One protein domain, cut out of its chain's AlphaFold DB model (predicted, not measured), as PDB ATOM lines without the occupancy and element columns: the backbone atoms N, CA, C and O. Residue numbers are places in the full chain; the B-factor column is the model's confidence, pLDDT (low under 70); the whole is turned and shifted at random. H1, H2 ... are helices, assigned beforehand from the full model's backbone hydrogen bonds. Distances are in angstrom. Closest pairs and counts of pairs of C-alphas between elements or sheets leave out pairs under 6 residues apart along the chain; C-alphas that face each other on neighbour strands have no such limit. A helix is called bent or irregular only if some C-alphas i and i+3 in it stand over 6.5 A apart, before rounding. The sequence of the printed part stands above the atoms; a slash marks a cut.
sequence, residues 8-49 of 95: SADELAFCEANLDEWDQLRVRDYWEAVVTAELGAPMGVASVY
ATOM      1  N   SER A   8     -31.911 -29.770 -60.381       84.50
ATOM      2  CA  SER A   8     -32.849 -28.729 -60.788       84.50
ATOM      3  C   SER A   8     -33.590 -28.144 -59.579       84.50
ATOM      4  O   SER A   8     -33.726 -28.779 -58.530       84.50
ATOM      5  N   ALA A   9     -34.126 -26.930 -59.731       81.19
ATOM      6  CA  ALA A   9     -34.915 -26.284 -58.680       81.19
ATOM      7  C   ALA A   9     -36.127 -27.134 -58.251       81.19
ATOM      8  O   ALA A   9     -36.445 -27.193 -57.064       81.19
ATOM      9  N   ASP A  10     -36.752 -27.840 -59.195       78.75
ATOM     10  CA  ASP A  10     -37.891 -28.720 -58.925       78.75
ATOM     11  C   ASP A  10     -37.476 -29.964 -58.126       78.75
ATOM     12  O   ASP A  10     -38.187 -30.381 -57.212       78.75
ATOM     13  N   GLU A  11     -36.303 -30.535 -58.413       83.19
ATOM     14  CA  GLU A  11     -35.749 -31.657 -57.646       83.19
ATOM     15  C   GLU A  11     -35.386 -31.234 -56.222       83.19
ATOM     16  O   GLU A  11     -35.657 -31.975 -55.278       83.19
ATOM     17  N   LEU A  12     -34.832 -30.033 -56.046       83.44
ATOM     18  CA  LEU A  12     -34.533 -29.481 -54.725       83.44
ATOM     19  C   LEU A  12     -35.811 -29.216 -53.924       83.44
ATOM     20  O   LEU A  12     -35.894 -29.625 -52.767       83.44
ATOM     21  N   ALA A  13     -36.828 -28.613 -54.545       81.88
ATOM     22  CA  ALA A  13     -38.125 -28.377 -53.913       81.88
ATOM     23  C   ALA A  13     -38.829 -29.693 -53.544       81.88
ATOM     24  O   ALA A  13     -39.408 -29.814 -52.463       81.88
ATOM     25  N   PHE A  14     -38.743 -30.708 -54.409       86.31
ATOM     26  CA  PHE A  14     -39.255 -32.043 -54.115       86.31
ATOM     27  C   PHE A  14     -38.502 -32.695 -52.949       86.31
ATOM     28  O   PHE A  14     -39.132 -33.260 -52.053       86.31
ATOM     29  N   CYS A  15     -37.171 -32.606 -52.921       84.38
ATOM     30  CA  CYS A  15     -36.368 -33.122 -51.813       84.38
ATOM     31  C   CYS A  15     -36.735 -32.440 -50.492       84.38
ATOM     32  O   CYS A  15     -36.967 -33.131 -49.504       84.38
ATOM     33  N   GLU A  16     -36.854 -31.110 -50.480       83.75
ATOM     34  CA  GLU A  16     -37.248 -30.343 -49.298       83.75
ATOM     35  C   GLU A  16     -38.649 -30.737 -48.809       83.75
ATOM     36  O   GLU A  16     -38.841 -30.984 -47.620       83.75
ATOM     37  N   ALA A  17     -39.613 -30.914 -49.715       84.88
ATOM     38  CA  ALA A  17     -40.970 -31.333 -49.361       84.88
ATOM     39  C   ALA A  17     -41.038 -32.719 -48.685       84.88
ATOM     40  O   ALA A  17     -41.986 -32.987 -47.946       84.88
ATOM     41  N   ASN A  18     -40.045 -33.585 -48.914       88.31
ATOM     42  CA  ASN A  18     -39.947 -34.911 -48.291       88.31
ATOM     43  C   ASN A  18     -39.135 -34.921 -46.984       88.31
ATOM     44  O   ASN A  18     -39.084 -35.953 -46.311       88.31
ATOM     45  N   LEU A  19     -38.501 -33.805 -46.615       84.75
ATOM     46  CA  LEU A  19     -37.854 -33.665 -45.314       84.75
ATOM     47  C   LEU A  19     -38.895 -33.588 -44.198       84.75
ATOM     48  O   LEU A  19     -40.047 -33.201 -44.407       84.75
ATOM     49  N   ASP A  20     -38.473 -33.936 -42.986       86.50
ATOM     50  CA  ASP A  20     -39.292 -33.652 -41.819       86.50
ATOM     51  C   ASP A  20     -39.400 -32.133 -41.583       86.50
ATOM     52  O   ASP A  20     -38.593 -31.336 -42.065       86.50
ATOM     53  N   GLU A  21     -40.427 -31.713 -40.845       80.94
ATOM     54  CA  GLU A  21     -40.725 -30.290 -40.625       80.94
ATOM     55  C   GLU A  21     -39.529 -29.508 -40.047       80.94
ATOM     56  O   GLU A  21     -39.377 -28.318 -40.310       80.94
ATOM     57  N   TRP A  22     -38.665 -30.157 -39.262       79.12
ATOM     58  CA  TRP A  22     -37.531 -29.491 -38.622       79.12
ATOM     59  C   TRP A  22     -36.340 -29.362 -39.562       79.12
ATOM     60  O   TRP A  22     -35.676 -28.325 -39.572       79.12
ATOM     61  N   ASP A  23     -36.088 -30.379 -40.376       79.88
ATOM     62  CA  ASP A  23     -35.067 -30.350 -41.406       79.88
ATOM     63  C   ASP A  23     -35.443 -29.379 -42.534       79.88
ATOM     64  O   ASP A  23     -34.567 -28.657 -43.009       79.88
ATOM     65  N   GLN A  24     -36.732 -29.224 -42.865       81.94
ATOM     66  CA  GLN A  24     -37.208 -28.137 -43.736       81.94
ATOM     67  C   GLN A  24     -36.849 -26.755 -43.170       81.94
ATOM     68  O   GLN A  24     -36.263 -25.919 -43.856       81.94
ATOM     69  N   LEU A  25     -37.130 -26.517 -41.884       80.62
ATOM     70  CA  LEU A  25     -36.781 -25.252 -41.226       80.62
ATOM     71  C   LEU A  25     -35.265 -25.008 -41.202       80.62
ATOM     72  O   LEU A  25     -34.822 -23.874 -41.371       80.62
ATOM     73  N   ARG A  26     -34.456 -26.060 -41.038       78.50
ATOM     74  CA  ARG A  26     -32.988 -25.970 -41.107       78.50
ATOM     75  C   ARG A  26     -32.493 -25.581 -42.492       78.50
ATOM     76  O   ARG A  26     -31.601 -24.740 -42.583       78.50
ATOM     77  N   VAL A  27     -33.029 -26.209 -43.536       82.50
ATOM     78  CA  VAL A  27     -32.673 -25.915 -44.929       82.50
ATOM     79  C   VAL A  27     -33.032 -24.471 -45.259       82.50
ATOM     80  O   VAL A  27     -32.192 -23.742 -45.788       82.50
ATOM     81  N   ARG A  28     -34.219 -24.018 -44.849       82.44
ATOM     82  CA  ARG A  28     -34.646 -22.630 -45.029       82.44
ATOM     83  C   ARG A  28     -33.719 -21.633 -44.333       82.44
ATOM     84  O   ARG A  28     -33.248 -20.703 -44.979       82.44
ATOM     85  N   ASP A  29     -33.420 -21.838 -43.049       80.25
ATOM     86  CA  ASP A  29     -32.540 -20.944 -42.284       80.25
ATOM     87  C   ASP A  29     -31.107 -20.923 -42.855       80.25
ATOM     88  O   ASP A  29     -30.443 -19.884 -42.854       80.25
ATOM     89  N   TYR A  30     -30.620 -22.061 -43.365       80.88
ATOM     90  CA  TYR A  30     -29.329 -22.140 -44.051       80.88
ATOM     91  C   TYR A  30     -29.320 -21.295 -45.330       80.88
ATOM     92  O   TYR A  30     -28.425 -20.468 -45.509       80.88
ATOM     93  N   TRP A  31     -30.320 -21.464 -46.198       80.94
ATOM     94  CA  TRP A  31     -30.396 -20.709 -47.448       80.94
ATOM     95  C   TRP A  31     -30.636 -19.222 -47.221       80.94
ATOM     96  O   TRP A  31     -30.043 -18.410 -47.923       80.94
ATOM     97  N   GLU A  32     -31.414 -18.842 -46.210       80.75
ATOM     98  CA  GLU A  32     -31.577 -17.440 -45.824       80.75
ATOM     99  C   GLU A  32     -30.232 -16.804 -45.437       80.75
ATOM    100  O   GLU A  32     -29.917 -15.696 -45.879       80.75
ATOM    101  N   ALA A  33     -29.391 -17.521 -44.683       75.50
ATOM    102  CA  ALA A  33     -28.055 -17.052 -44.323       75.50
ATOM    103  C   ALA A  33     -27.126 -16.920 -45.541       75.50
ATOM    104  O   ALA A  33     -26.417 -15.919 -45.654       75.50
ATOM    105  N   VAL A  34     -27.148 -17.892 -46.460       81.88
ATOM    106  CA  VAL A  34     -26.369 -17.846 -47.710       81.88
ATOM    107  C   VAL A  34     -26.813 -16.668 -48.576       81.88
ATOM    108  O   VAL A  34     -25.989 -15.848 -48.963       81.88
ATOM    109  N   VAL A  35     -28.116 -16.522 -48.815       81.19
ATOM    110  CA  VAL A  35     -28.681 -15.420 -49.607       81.19
ATOM    111  C   VAL A  35     -28.329 -14.066 -48.995       81.19
ATOM    112  O   VAL A  35     -27.965 -13.141 -49.714       81.19
ATOM    113  N   THR A  36     -28.381 -13.949 -47.668       78.50
ATOM    114  CA  THR A  36     -27.983 -12.723 -46.963       78.50
ATOM    115  C   THR A  36     -26.500 -12.407 -47.173       78.50
ATOM    116  O   THR A  36     -26.157 -11.254 -47.438       78.50
ATOM    117  N   ALA A  37     -25.628 -13.414 -47.066       78.56
ATOM    118  CA  ALA A  37     -24.189 -13.254 -47.256       78.56
ATOM    119  C   ALA A  37     -23.837 -12.851 -48.697       78.56
ATOM    120  O   ALA A  37     -23.008 -11.965 -48.893       78.56
ATOM    121  N   GLU A  38     -24.499 -13.453 -49.685       81.44
ATOM    122  CA  GLU A  38     -24.244 -13.209 -51.109       81.44
ATOM    123  C   GLU A  38     -24.861 -11.894 -51.609       81.44
ATOM    124  O   GLU A  38     -24.234 -11.151 -52.362       81.44
ATOM    125  N   LEU A  39     -26.083 -11.561 -51.180       80.56
ATOM    126  CA  LEU A  39     -26.790 -10.354 -51.632       80.56
ATOM    127  C   LEU A  39     -26.487  -9.111 -50.786       80.56
ATOM    128  O   LEU A  39     -27.006  -8.034 -51.083       80.56
ATOM    129  N   GLY A  40     -25.689  -9.237 -49.720       68.06
ATOM    130  CA  GLY A  40     -25.386  -8.136 -48.799       68.06
ATOM    131  C   GLY A  40     -26.634  -7.533 -48.141       68.06
ATOM    132  O   GLY A  40     -26.618  -6.374 -47.723       68.06
ATOM    133  N   ALA A  41     -27.733  -8.291 -48.092       64.19
ATOM    134  CA  ALA A  41     -28.980  -7.846 -47.495       64.19
ATOM    135  C   ALA A  41     -28.787  -7.650 -45.981       64.19
ATOM    136  O   ALA A  41     -28.003  -8.372 -45.359       64.19
ATOM    137  N   PRO A  42     -29.487  -6.691 -45.347       58.16
ATOM    138  CA  PRO A  42     -29.504  -6.624 -43.893       58.16
ATOM    139  C   PRO A  42     -30.023  -7.966 -43.379       58.16
ATOM    140  O   PRO A  42     -31.096  -8.386 -43.812       58.16
ATOM    141  N   MET A  43     -29.251  -8.635 -42.509       54.78
ATOM    142  CA  MET A  43     -29.629  -9.923 -41.921       54.78
ATOM    143  C   MET A  43     -31.103  -9.874 -41.526       54.78
ATOM    144  O   MET A  43     -31.473  -9.147 -40.597       54.78
ATOM    145  N   GLY A  44     -31.932 -10.650 -42.236       51.94
ATOM    146  CA  GLY A  44     -33.232 -11.046 -41.718       51.94
ATOM    147  C   GLY A  44     -32.986 -11.546 -40.303       51.94
ATOM    148  O   GLY A  44     -31.967 -12.198 -40.067       51.94
ATOM    149  N   VAL A  45     -33.815 -11.109 -39.347       51.19
ATOM    150  CA  VAL A  45     -33.631 -11.405 -37.919       51.19
ATOM    151  C   VAL A  45     -33.304 -12.883 -37.808       51.19
ATOM    152  O   VAL A  45     -34.191 -13.703 -38.034       51.19
ATOM    153  N   ALA A  46     -32.030 -13.201 -37.539       53.06
ATOM    154  CA  ALA A  46     -31.573 -14.578 -37.537       53.06
ATOM    155  C   ALA A  46     -32.539 -15.338 -36.643       53.06
ATOM    156  O   ALA A  46     -32.761 -14.918 -35.499       53.06
ATOM    157  N   SER A  47     -33.174 -16.377 -37.194       53.66
ATOM    158  CA  SER A  47     -34.049 -17.250 -36.426       53.66
ATOM    159  C   SER A  47     -33.341 -17.531 -35.105       53.66
ATOM    160  O   SER A  47     -32.231 -18.063 -35.074       53.66
ATOM    161  N   VAL A  48     -33.949 -17.089 -33.996       56.91
ATOM    162  CA  VAL A  48     -33.357 -17.192 -32.644       56.91
ATOM    163  C   VAL A  48     -33.033 -18.657 -32.309       56.91
ATOM    164  O   VAL A  48     -32.258 -18.966 -31.406       56.91
ATOM    165  N   TYR A  49     -33.623 -19.570 -33.074       57.38
ATOM    166  CA  TYR A  49     -33.502 -20.996 -32.958       57.38
ATOM    167  C   TYR A  49     -32.552 -21.540 -34.018       57.38
ATOM    168  O   TYR A  49     -32.893 -21.673 -35.188       57.38
TER     169      TYR A  49
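Overview. This is residues 8 to 49 of the 95 residues of an uncharacterized protein of Saccharopolyspora hordei (UniProt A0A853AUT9). The model is a flat, open zigzag: the short helix H1 meets the much longer H2 through a tight turn, as the two arms of a V, and the tail of residues 40 to 49 turns back from the far end of H2. Residues 8 to 14, of which 9 to 14 belong to H1, stick out free at one side. The printed part has 42 residues with two named helices, H1 then H2, and no named strand; its class is all helix. The whole is loose, with a radius of gyration of the C-alphas of 11.6 A, and spans 30 by 25 by 8 A.

Arrangement. H1, residues 9 to 17, and H2, residues 21 to 39, form a helical hairpin, two helices that follow each other and run opposite ways. They only just touch, with 3 pairs of C-alphas within 8 A, and H2 touches H1 with residues 24 to 27 alone. The closest C-alphas of the two are those of Glu 16 and Gln 24, 6.0 A apart. Their lines stand at a steep tilt of 39 degrees, and their centres are 14.2 A apart. In both H1 and H2 every O i to N i+4 pair is within hydrogen-bond range.

Along the chain. H1 runs from C-alpha 9 at (-34.915, -26.284, -58.680) to C-alpha 17, 12.2 A away. A tight link of 3 residues leads to H2. H2 has 19 residues and measures 26.7 A from C-alpha 21 at (-40.725, -30.290, -40.625) to C-alpha 39 at (-26.790, -10.354, -51.632). Neither helix is bent.

Size, cuts and confidence. The C-alphas of Asn 18 and Gly 40, the two farthest apart, are 30.5 A from each other. The printed part has no cut. Its mean pLDDT is 75.9, and residues 40 to 49 are under 70.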